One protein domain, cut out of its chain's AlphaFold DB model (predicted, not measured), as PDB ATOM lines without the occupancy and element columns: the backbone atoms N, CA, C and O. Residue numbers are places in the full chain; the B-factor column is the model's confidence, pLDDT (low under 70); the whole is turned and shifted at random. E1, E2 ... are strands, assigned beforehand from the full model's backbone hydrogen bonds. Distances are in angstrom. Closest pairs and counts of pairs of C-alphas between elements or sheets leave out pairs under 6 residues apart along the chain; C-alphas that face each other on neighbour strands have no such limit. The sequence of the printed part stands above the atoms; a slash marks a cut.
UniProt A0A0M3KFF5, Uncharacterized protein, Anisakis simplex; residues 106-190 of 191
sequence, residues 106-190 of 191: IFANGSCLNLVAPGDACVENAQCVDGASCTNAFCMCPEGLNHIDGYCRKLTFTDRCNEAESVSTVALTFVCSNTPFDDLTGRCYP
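This is residues 106 to 190 of the 191 residues of an uncharacterized protein of Anisakis simplex (UniProt A0A0M3KFF5). With little regular structure, three small hairpins, E1-E2, E3-E4 and E5-E6, stand in a row, followed by looping residues 154 to 190. The printed part has 85 residues, 19 in six named strands, and no named helix: all strand. It is only just compact, close to loose, radius of gyration of the C-alphas 14.3 A, spanning 50 by 25 by 18 A.

E1, residues 106 to 108, and E2, 111 to 114, are an antiparallel hairpin; so are E3, 133 to 135, and E4, 138 to 140, and E5, 146 to 148, and E6, 151 to 153. N 106 and O 113, N 133 and O 140, and N 146 and O 153 are within hydrogen-bond range, each at 2.8 A.

E1 begins at C-alpha 106 (222.807, 228.687, 211.834) and E6 ends at C-alpha 153 (233.904, 219.850, 230.467); E2 is 10.0 A long.

The printed part has no cut and one long link, E2 to E3; pLDDT is under 70 at 157 and 159 to 190.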
ATOM      1  N   ILE A 106     222.645 227.235 211.803       88.75
ATOM      2  CA  ILE A 106     222.807 228.687 211.834       88.75
ATOM      3  C   ILE A 106     222.872 229.245 210.412       88.75
ATOM      4  O   ILE A 106     223.308 228.563 209.485       88.75
ATOM      5  N   PHE A 107     222.470 230.504 210.239       88.62
ATOM      6  CA  PHE A 107     222.681 231.215 208.983       88.62
ATOM      7  C   PHE A 107     223.976 232.021 209.054       88.62
ATOM      8  O   PHE A 107     224.087 232.949 209.853       88.62
ATOM      9  N   ALA A 108     224.943 231.664 208.216       87.56
ATOM     10  CA  ALA A 108     226.266 232.268 208.178       87.56
ATOM     11  C   ALA A 108     226.821 232.246 206.746       87.56
ATOM     12  O   ALA A 108     226.578 231.308 205.985       87.56
ATOM     13  N   ASN A 109     227.553 233.296 206.359       83.69
ATOM     14  CA  ASN A 109     228.150 233.432 205.022       83.69
ATOM     15  C   ASN A 109     227.157 233.200 203.864       83.69
ATOM     16  O   ASN A 109     227.495 232.622 202.835       83.69
ATOM     17  N   GLY A 110     225.905 233.637 204.039       84.12
ATOM     18  CA  GLY A 110     224.853 233.498 203.027       84.12
ATOM     19  C   GLY A 110     224.280 232.083 202.880       84.12
ATOM     20  O   GLY A 110     223.521 231.842 201.945       84.12
ATOM     21  N   SER A 111     224.618 231.154 203.777       90.12
ATOM     22  CA  SER A 111     224.185 229.756 203.718       90.12
ATOM     23  C   SER A 111     223.812 229.201 205.095       90.12
ATOM     24  O   SER A 111     224.056 229.825 206.127       90.12
ATOM     25  N   CYS A 112     223.188 228.025 205.100       92.12
ATOM     26  CA  CYS A 112     222.840 227.310 206.318       92.12
ATOM     27  C   CYS A 112     223.921 226.310 206.690       92.12
ATOM     28  O   CYS A 112     224.197 225.383 205.929       92.12
ATOM     29  N   LEU A 113     224.509 226.506 207.865       92.25
ATOM     30  CA  LEU A 113     225.573 225.673 208.403       92.25
ATOM     31  C   LEU A 113     225.043 224.886 209.599       92.25
ATOM     32  O   LEU A 113     224.319 225.436 210.426       92.25
ATOM     33  N   ASN A 114     225.400 223.609 209.704       95.00
ATOM     34  CA  ASN A 114     225.025 222.800 210.862       95.00
ATOM     35  C   ASN A 114     225.757 223.289 212.117       95.00
ATOM     36  O   ASN A 114     226.923 223.692 212.045       95.00
ATOM     37  N   LEU A 115     225.063 223.225 213.251       94.69
ATOM     38  CA  LEU A 115     225.700 223.212 214.560       94.69
ATOM     39  C   LEU A 115     226.545 221.939 214.682       94.69
ATOM     40  O   LEU A 115     226.140 220.879 214.198       94.69
ATOM     41  N   VAL A 116     227.708 222.051 215.311       94.12
ATOM     42  CA  VAL A 116     228.694 220.973 215.435       94.12
ATOM     43  C   VAL A 116     229.241 220.914 216.860       94.12
ATOM     44  O   VAL A 116     229.245 221.924 217.573       94.12
ATOM     45  N   ALA A 117     229.668 219.724 217.279       92.06
ATOM     46  CA  ALA A 117     230.217 219.508 218.610       92.06
ATOM     47  C   ALA A 117     231.633 220.110 218.733       92.06
ATOM     48  O   ALA A 117     232.300 220.363 217.726       92.06
ATOM     49  N   PRO A 118     232.137 220.342 219.954       89.62
ATOM     50  CA  PRO A 118     233.569 220.496 220.182       89.62
ATOM     51  C   PRO A 118     234.356 219.354 219.514       89.62
ATOM     52  O   PRO A 118     233.888 218.223 219.462       89.62
ATOM     53  N   GLY A 119     235.531 219.656 218.962       85.00
ATOM     54  CA  GLY A 119     236.344 218.717 218.182       85.00
ATOM     55  C   GLY A 119     235.947 218.581 216.706       85.00
ATOM     56  O   GLY A 119     236.797 218.217 215.894       85.00
ATOM     57  N   ASP A 120     234.718 218.938 216.324       90.38
ATOM     58  CA  ASP A 120     234.278 218.881 214.929       90.38
ATOM     59  C   ASP A 120     234.736 220.097 214.114       90.38
ATOM     60  O   ASP A 120     235.047 221.174 214.638       90.38
ATOM     61  N   ALA A 121     234.754 219.916 212.792       91.88
ATOM     62  CA  ALA A 121     235.124 220.956 211.846       91.88
ATOM     63  C   ALA A 121     234.086 222.089 211.799       91.88
ATOM     64  O   ALA A 121     232.876 221.858 211.749       91.88
ATOM     65  N   CYS A 122     234.570 223.324 211.727       94.25
ATOM     66  CA  CYS A 122     233.752 224.529 211.713       94.25
ATOM     67  C   CYS A 122     234.317 225.585 210.757       94.25
ATOM     68  O   CYS A 122     235.491 225.580 210.386       94.25
ATOM     69  N   VAL A 123     233.446 226.509 210.369       94.44
ATOM     70  CA  VAL A 123     233.746 227.697 209.563       94.44
ATOM     71  C   VAL A 123     233.483 228.962 210.379       94.44
ATOM     72  O   VAL A 123     234.261 229.904 210.313       94.44
ATOM     73  N   GLU A 124     232.411 228.968 211.173       93.75
ATOM     74  CA  GLU A 124     232.004 230.099 212.006       93.75
ATOM     75  C   GLU A 124     231.882 229.707 213.477       93.75
ATOM     76  O   GLU A 124     231.417 228.615 213.808       93.75
ATOM     77  N   ASN A 125     232.199 230.647 214.371       92.12
ATOM     78  CA  ASN A 125     232.099 230.444 215.823       92.12
ATOM     79  C   ASN A 125     230.704 230.004 216.267       92.12
ATOM     80  O   ASN A 125     230.574 229.158 217.142       92.12
ATOM     81  N   ALA A 126     229.659 230.546 215.642       92.06
ATOM     82  CA  ALA A 126     228.284 230.233 216.009       92.06
ATOM     83  C   ALA A 126     227.869 228.780 215.690       92.06
ATOM     84  O   ALA A 126     226.803 228.364 216.133       92.06
ATOM     85  N   GLN A 127     228.666 228.011 214.928       94.31
ATOM     86  CA  GLN A 127     228.411 226.579 214.716       94.31
ATOM     87  C   GLN A 127     228.753 225.748 215.953       94.31
ATOM     88  O   GLN A 127     228.136 224.710 216.176       94.31
ATOM     89  N   CYS A 128     229.740 226.187 216.730       94.25
ATOM     90  CA  CYS A 128     230.267 225.440 217.857       94.25
ATOM     91  C   CYS A 128     229.301 225.501 219.041       94.25
ATOM     92  O   CYS A 128     229.001 226.577 219.563       94.25
ATOM     93  N   VAL A 129     228.810 224.340 219.472       91.94
ATOM     94  CA  VAL A 129     227.957 224.243 220.663       91.94
ATOM     95  C   VAL A 129     228.794 224.177 221.943       91.94
ATOM     96  O   VAL A 129     230.019 224.078 221.909       91.94
ATOM     97  N   ASP A 130     228.119 224.259 223.089       91.44
ATOM     98  CA  ASP A 130     228.724 224.081 224.415       91.44
ATOM     99  C   ASP A 130     229.867 225.063 224.751       91.44
ATOM    100  O   ASP A 130     230.819 224.753 225.464       91.44
ATOM    101  N   GLY A 131     229.777 226.284 224.213       86.81
ATOM    102  CA  GLY A 131     230.731 227.361 224.491       86.81
ATOM    103  C   GLY A 131     232.096 227.203 223.814       86.81
ATOM    104  O   GLY A 131     232.996 227.995 224.099       86.81
ATOM    105  N   ALA A 132     232.261 226.224 222.921       90.94
ATOM    106  CA  ALA A 132     233.455 226.100 222.094       90.94
ATOM    107  C   ALA A 132     233.567 227.251 221.077       90.94
ATOM    108  O   ALA A 132     232.578 227.855 220.667       90.94
ATOM    109  N   SER A 133     234.796 227.558 220.663       94.50
ATOM    110  CA  SER A 133     235.108 228.592 219.670       94.50
ATOM    111  C   SER A 133     235.762 227.974 218.441       94.50
ATOM    112  O   SER A 133     236.651 227.132 218.567       94.50
ATOM    113  N   CYS A 134     235.363 228.415 217.251       93.56
ATOM    114  CA  CYS A 134     235.923 227.925 216.001       93.56
ATOM    115  C   CYS A 134     237.336 228.479 215.802       93.56
ATOM    116  O   CYS A 134     237.531 229.641 215.449       93.56
ATOM    117  N   THR A 135     238.336 227.638 216.043       91.88
ATOM    118  CA  THR A 135     239.753 228.001 215.975       91.88
ATOM    119  C   THR A 135     240.464 226.982 215.095       91.88
ATOM    120  O   THR A 135     240.240 225.786 215.224       91.88
ATOM    121  N   ASN A 136     241.300 227.435 214.156       88.62
ATOM    122  CA  ASN A 136     241.970 226.564 213.174       88.62
ATOM    123  C   ASN A 136     241.020 225.582 212.453       88.62
ATOM    124  O   ASN A 136     241.408 224.456 212.160       88.62
ATOM    125  N   ALA A 137     239.791 226.024 212.162       91.31
ATOM    126  CA  ALA A 137     238.718 225.239 211.543       91.31
ATOM    127  C   ALA A 137     238.151 224.080 212.389       91.31
ATOM    128  O   ALA A 137     237.441 223.240 211.841       91.31
ATOM    129  N   PHE A 138     238.397 224.055 213.704       91.50
ATOM    130  CA  PHE A 138     237.788 223.104 214.640       91.50
ATOM    131  C   PHE A 138     237.193 223.813 215.859       91.50
ATOM    132  O   PHE A 138     237.702 224.840 216.315       91.50
ATOM    133  N   CYS A 139     236.109 223.270 216.407       92.88
ATOM    134  CA  CYS A 139     235.506 223.803 217.623       92.88
ATOM    135  C   CYS A 139     236.367 223.463 218.844       92.88
ATOM    136  O   CYS A 139     236.401 222.324 219.299       92.88
ATOM    137  N   MET A 140     237.064 224.462 219.385       88.06
ATOM    138  CA  MET A 140     237.961 224.312 220.530       88.06
ATOM    139  C   MET A 140     237.286 224.744 221.828       88.06
ATOM    140  O   MET A 140     236.652 225.800 221.888       88.06
ATOM    141  N   CYS A 141     237.458 223.947 222.882       87.12
ATOM    142  CA  CYS A 141     236.959 224.292 224.207       87.12
ATOM    143  C   CYS A 141     237.703 225.495 224.805       87.12
ATOM    144  O   CYS A 141     238.894 225.681 224.539       87.12
ATOM    145  N   PRO A 142     237.016 226.314 225.619       86.56
ATOM    146  CA  PRO A 142     237.649 227.426 226.312       86.56
ATOM    147  C   PRO A 142     238.664 226.926 227.348       86.56
ATOM    148  O   PRO A 142     238.666 225.759 227.747       86.56
ATOM    149  N   GLU A 143     239.520 227.839 227.807       81.75
ATOM    150  CA  GLU A 143     240.592 227.527 228.751       81.75
ATOM    151  C   GLU A 143     240.065 226.824 230.016       81.75
ATOM    152  O   GLU A 143     239.071 227.232 230.622       81.75
ATOM    153  N   GLY A 144     240.741 225.744 230.415       75.00
ATOM    154  CA  GLY A 144     240.378 224.942 231.585       75.00
ATOM    155  C   GLY A 144     239.287 223.890 231.350       75.00
ATOM    156  O   GLY A 144     238.956 223.163 232.291       75.00
ATOM    157  N   LEU A 145     238.747 223.773 230.131       80.62
ATOM    158  CA  LEU A 145     237.834 222.703 229.717       80.62
ATOM    159  C   LEU A 145     238.472 221.822 228.636       80.62
ATOM    160  O   LEU A 145     239.349 222.255 227.895       80.62
ATOM    161  N   ASN A 146     238.010 220.577 228.549       78.25
ATOM    162  CA  ASN A 146     238.473 219.587 227.582       78.25
ATOM    163  C   ASN A 146     237.287 219.093 226.754       78.25
ATOM    164  O   ASN A 146     236.168 219.025 227.268       78.25
ATOM    165  N   HIS A 147     237.550 218.735 225.498       82.94
ATOM    166  CA  HIS A 147     236.579 218.048 224.659       82.94
ATOM    167  C   HIS A 147     236.460 216.599 225.136       82.94
ATOM    168  O   HIS A 147     237.427 215.851 225.057       82.94
ATOM    169  N   ILE A 148     235.299 216.229 225.675       80.38
ATOM    170  CA  ILE A 148     235.009 214.871 226.134       80.38
ATOM    171  C   ILE A 148     233.563 214.541 225.766       80.38
ATOM    172  O   ILE A 148     232.648 215.278 226.139       80.38
ATOM    173  N   ASP A 149     233.358 213.444 225.038       80.94
ATOM    174  CA  ASP A 149     232.043 212.971 224.577       80.94
ATOM    175  C   ASP A 149     231.231 214.007 223.770       80.94
ATOM    176  O   ASP A 149     230.000 214.001 223.809       80.94
ATOM    177  N   GLY A 150     231.894 214.921 223.050       81.19
ATOM    178  CA  GLY A 150     231.215 215.994 222.314       81.19
ATOM    179  C   GLY A 150     230.792 217.187 223.179       81.19
ATOM    180  O   GLY A 150     229.923 217.954 222.767       81.19
ATOM    181  N   TYR A 151     231.389 217.356 224.361       87.06
ATOM    182  CA  TYR A 151     231.129 218.473 225.275       87.06
ATOM    183  C   TYR A 151     232.429 219.079 225.803       87.06
ATOM    184  O   TYR A 151     233.447 218.399 225.921       87.06
ATOM    185  N   CYS A 152     232.387 220.355 226.164       85.69
ATOM    186  CA  CYS A 152     233.450 221.054 226.864       85.69
ATOM    187  C   CYS A 152     233.239 220.940 228.370       85.69
ATOM    188  O   CYS A 152     232.437 221.651 228.973       85.69
ATOM    189  N   ARG A 153     234.002 220.058 229.018       87.19
ATOM    190  CA  ARG A 153     233.904 219.850 230.467       87.19
ATOM    191  C   ARG A 153     235.257 219.620 231.123       87.19
ATOM    192  O   ARG A 153     236.272 219.389 230.470       87.19
ATOM    193  N   LYS A 154     235.280 219.707 232.452       82.00
ATOM    194  CA  LYS A 154     236.466 219.360 233.241       82.00
ATOM    195  C   LYS A 154     236.685 217.849 233.222       82.00
ATOM    196  O   LYS A 154     235.721 217.082 233.211       82.00
ATOM    197  N   LEU A 155     237.955 217.456 233.269       71.44
ATOM    198  CA  LEU A 155     238.344 216.066 233.470       71.44
ATOM    199  C   LEU A 155     237.960 215.603 234.874       71.44
ATOM    200  O   LEU A 155     238.051 216.343 235.855       71.44
ATOM    201  N   THR A 156     237.559 214.348 234.948       71.62
ATOM    202  CA  THR A 156     237.239 213.615 236.165       71.62
ATOM    203  C   THR A 156     238.052 212.324 236.201       71.62
ATOM    204  O   THR A 156     238.523 211.847 235.172       71.62
ATOM    205  N   PHE A 157     238.174 211.708 237.378       68.31
ATOM    206  CA  PHE A 157     238.940 210.465 237.572       68.31
ATOM    207  C   PHE A 157     238.407 209.252 236.781       68.31
ATOM    208  O   PHE A 157     239.026 208.184 236.777       68.31
ATOM    209  N   THR A 158     237.229 209.375 236.167       71.31
ATOM    210  CA  THR A 158     236.628 208.347 235.311       71.31
ATOM    211  C   THR A 158     236.967 208.515 233.835       71.31
ATOM    212  O   THR A 158     236.748 207.572 233.077       71.31
ATOM    213  N   ASP A 159     237.507 209.667 233.431       68.81
ATOM    214  CA  ASP A 159     237.787 209.977 232.030       68.81
ATOM    215  C   ASP A 159     239.111 209.354 231.566       68.81
ATOM    216  O   ASP A 159     240.091 209.266 232.319       68.81
ATOM    217  N   ARG A 160     239.133 208.911 230.304       64.12
ATOM    218  CA  ARG A 160     240.318 208.342 229.655       64.12
ATOM    219  C   ARG A 160     241.096 209.433 228.938       64.12
ATOM    220  O   ARG A 160     240.526 210.201 228.169       64.12
ATOM    221  N   CYS A 161     242.412 209.447 229.110       58.97
ATOM    222  CA  CYS A 161     243.237 210.527 228.569       58.97
ATOM    223  C   CYS A 161     243.367 210.497 227.031       58.97
ATOM    224  O   CYS A 161     243.704 211.508 226.428       58.97
ATOM    225  N   ASN A 162     242.996 209.385 226.383       55.72
ATOM    226  CA  ASN A 162     242.922 209.279 224.919       55.72
ATOM    227  C   ASN A 162     241.673 209.939 224.306       55.72
ATOM    228  O   ASN A 162     241.628 210.122 223.098       55.72
ATOM    229  N   GLU A 163     240.647 210.236 225.108       52.12
ATOM    230  CA  GLU A 163     239.395 210.858 224.642       52.12
ATOM    231  C   GLU A 163     239.390 212.375 224.886       52.12
ATOM    232  O   GLU A 163     238.544 213.086 224.355       52.12
ATOM    233  N   ALA A 164     240.369 212.876 225.648       53.28
ATOM    234  CA  ALA A 164     240.583 214.286 225.943       53.28
ATOM    235  C   ALA A 164     241.533 214.923 224.915       53.28
ATOM    236  O   ALA A 164     242.617 215.403 225.253       53.28
ATOM    237  N   GLU A 165     241.168 214.898 223.634       51.56
ATOM    238  CA  GLU A 165     241.977 215.554 222.605       51.56
ATOM    239  C   GLU A 165     241.819 217.079 222.707       51.56
ATOM    240  O   GLU A 165     240.817 217.667 222.296       51.56
ATOM    241  N   SER A 166     242.843 217.748 223.241       47.44
ATOM    242  CA  SER A 166     243.048 219.168 222.956       47.44
ATOM    243  C   SER A 166     243.543 219.286 221.512       47.44
ATOM    244  O   SER A 166     244.711 219.047 221.213       47.44
ATOM    245  N   VAL A 167     242.644 219.615 220.580       42.00
ATOM    246  CA  VAL A 167     243.008 219.844 219.173       42.00
ATOM    247  C   VAL A 167     243.738 221.186 219.076       42.00
ATOM    248  O   VAL A 167     243.162 222.192 218.692       42.00
ATOM    249  N   SER A 168     245.015 221.231 219.458       37.19
ATOM    250  CA  SER A 168     245.918 222.334 219.127       37.19
ATOM    251  C   SER A 168     246.849 221.863 218.015       37.19
ATOM    252  O   SER A 168     247.595 220.899 218.170       37.19
ATOM    253  N   THR A 169     246.766 222.515 216.857       35.22
ATOM    254  CA  THR A 169     247.390 222.142 215.575       35.22
ATOM    255  C   THR A 169     248.909 222.343 215.530       35.22
ATOM    256  O   THR A 169     249.446 222.891 214.568       35.22
ATOM    257  N   VAL A 170     249.641 221.878 216.536       32.69
ATOM    258  CA  VAL A 170     251.098 221.767 216.462       32.69
ATOM    259  C   VAL A 170     251.465 220.341 216.812       32.69
ATOM    260  O   VAL A 170     251.240 219.884 217.926       32.69
ATOM    261  N   ALA A 171     252.036 219.642 215.834       38.91
ATOM    262  CA  ALA A 171     252.717 218.379 216.036       38.91
ATOM    263  C   ALA A 171     253.767 218.542 217.140       38.91
ATOM    264  O   ALA A 171     254.873 219.013 216.892       38.91
ATOM    265  N   LEU A 172     253.405 218.169 218.359       31.88
ATOM    266  CA  LEU A 172     254.307 217.991 219.475       31.88
ATOM    267  C   LEU A 172     253.727 216.873 220.329       31.88
ATOM    268  O   LEU A 172     252.621 216.947 220.851       31.88
ATOM    269  N   THR A 173     254.521 215.826 220.445       34.97
ATOM    270  CA  THR A 173     254.519 214.851 221.525       34.97
ATOM    271  C   THR A 173     254.472 215.543 222.895       34.97
ATOM    272  O   THR A 173     255.501 215.689 223.550       34.97
ATOM    273  N   PHE A 174     253.293 215.977 223.333       33.84
ATOM    274  CA  PHE A 174     253.053 216.456 224.687       33.84
ATOM    275  C   PHE A 174     251.844 215.735 225.269       33.84
ATOM    276  O   PHE A 174     250.709 216.196 225.252       33.84
ATOM    277  N   VAL A 175     252.162 214.566 225.818       39.56
ATOM    278  CA  VAL A 175     251.538 214.019 227.023       39.56
ATOM    279  C   VAL A 175     251.201 215.167 227.982       39.56
ATOM    280  O   VAL A 175     252.070 216.000 228.248       39.56
ATOM    281  N   CYS A 176     249.959 215.201 228.468       37.88
ATOM    282  CA  CYS A 176     249.512 215.831 229.716       37.88
ATOM    283  C   CYS A 176     250.406 216.974 230.231       37.88
ATOM    284  O   CYS A 176     251.022 216.867 231.287       37.88
ATOM    285  N   SER A 177     250.510 218.080 229.492       41.34
ATOM    286  CA  SER A 177     251.382 219.199 229.878       41.34
ATOM    287  C   SER A 177     250.597 220.387 230.393       41.34
ATOM    288  O   SER A 177     250.766 221.489 229.891       41.34
ATOM    289  N   ASN A 178     249.733 220.121 231.379       38.12
ATOM    290  CA  ASN A 178     249.521 220.944 232.576       38.12
ATOM    291  C   ASN A 178     248.600 220.175 233.555       38.12
ATOM    292  O   ASN A 178     247.417 220.465 233.691       38.12
ATOM    293  N   THR A 179     249.191 219.142 234.177       51.12
ATOM    294  CA  THR A 179     248.748 218.381 235.373       51.12
ATOM    295  C   THR A 179     247.300 217.871 235.386       51.12
ATOM    296  O   THR A 179     246.403 218.529 235.911       51.12
ATOM    297  N   PRO A 180     247.095 216.654 234.862       45.62
ATOM    298  CA  PRO A 180     246.626 215.532 235.677       45.62
ATOM    299  C   PRO A 180     247.569 214.321 235.514       45.62
ATOM    300  O   PRO A 180     247.957 213.989 234.398       45.62
ATOM    301  N   PHE A 181     247.979 213.674 236.609       49.81
ATOM    302  CA  PHE A 181     248.844 212.482 236.567       49.81
ATOM    303  C   PHE A 181     248.141 211.339 235.816       49.81
ATOM    304  O   PHE A 181     246.997 211.042 236.132       49.81
ATOM    305  N   ASP A 182     248.814 210.690 234.866       51.69
ATOM    306  CA  ASP A 182     248.372 209.412 234.293       51.69
ATOM    307  C   ASP A 182     248.807 208.260 235.213       51.69
ATOM    308  O   ASP A 182     249.984 208.151 235.566       51.69
ATOM    309  N   ASP A 183     247.879 207.376 235.591       52.72
ATOM    310  CA  ASP A 183     248.228 206.056 236.143       52.72
ATOM    311  C   ASP A 183     248.520 205.059 235.000       52.72
ATOM    312  O   ASP A 183     248.105 205.261 233.859       52.72
ATOM    313  N   LEU A 184     249.164 203.923 235.303       54.41
ATOM    314  CA  LEU A 184     249.414 202.795 234.384       54.41
ATOM    315  C   LEU A 184     248.135 202.242 233.714       54.41
ATOM    316  O   LEU A 184     248.215 201.406 232.814       54.41
ATOM    317  N   THR A 185     246.960 202.695 234.156       58.03
ATOM    318  CA  THR A 185     245.635 202.369 233.624       58.03
ATOM    319  C   THR A 185     245.062 203.406 232.637       58.03
ATOM    320  O   THR A 185     243.996 203.149 232.074       58.03
ATOM    321  N   GLY A 186     245.745 204.537 232.386       57.47
ATOM    322  CA  GLY A 186     245.369 205.556 231.386       57.47
ATOM    323  C   GLY A 186     244.212 206.485 231.788       57.47
ATOM    324  O   GLY A 186     243.409 206.877 230.935       57.47
ATOM    325  N   ARG A 187     244.071 206.765 233.091       54.34
ATOM    326  CA  ARG A 187     243.029 207.634 233.668       54.34
ATOM    327  C   ARG A 187     243.608 208.965 234.140       54.34
ATOM    328  O   ARG A 187     244.670 208.980 234.756       54.34
ATOM    329  N   CYS A 188     242.844 210.037 233.939       57.81
ATOM    330  CA  CYS A 188     243.249 211.409 234.245       57.81
ATOM    331  C   CYS A 188     242.859 211.813 235.687       57.81
ATOM    332  O   CYS A 188     241.698 211.692 236.072       57.81
ATOM    333  N   TYR A 189     243.795 212.348 236.483       50.88
ATOM    334  CA  TYR A 189     243.550 212.787 237.872       50.88
ATOM    335  C   TYR A 189     243.651 214.306 238.047       50.88
ATOM    336  O   TYR A 189     244.767 214.806 237.929       50.88
ATOM    337  N   PRO A 190     242.566 215.041 238.376       46.59
ATOM    338  CA  PRO A 190     242.634 216.497 238.537       46.59
ATOM    339  C   PRO A 190     243.733 216.913 239.541       46.59
ATOM    340  O   PRO A 190     244.001 216.143 240.468       46.59
TER     341      PRO A 190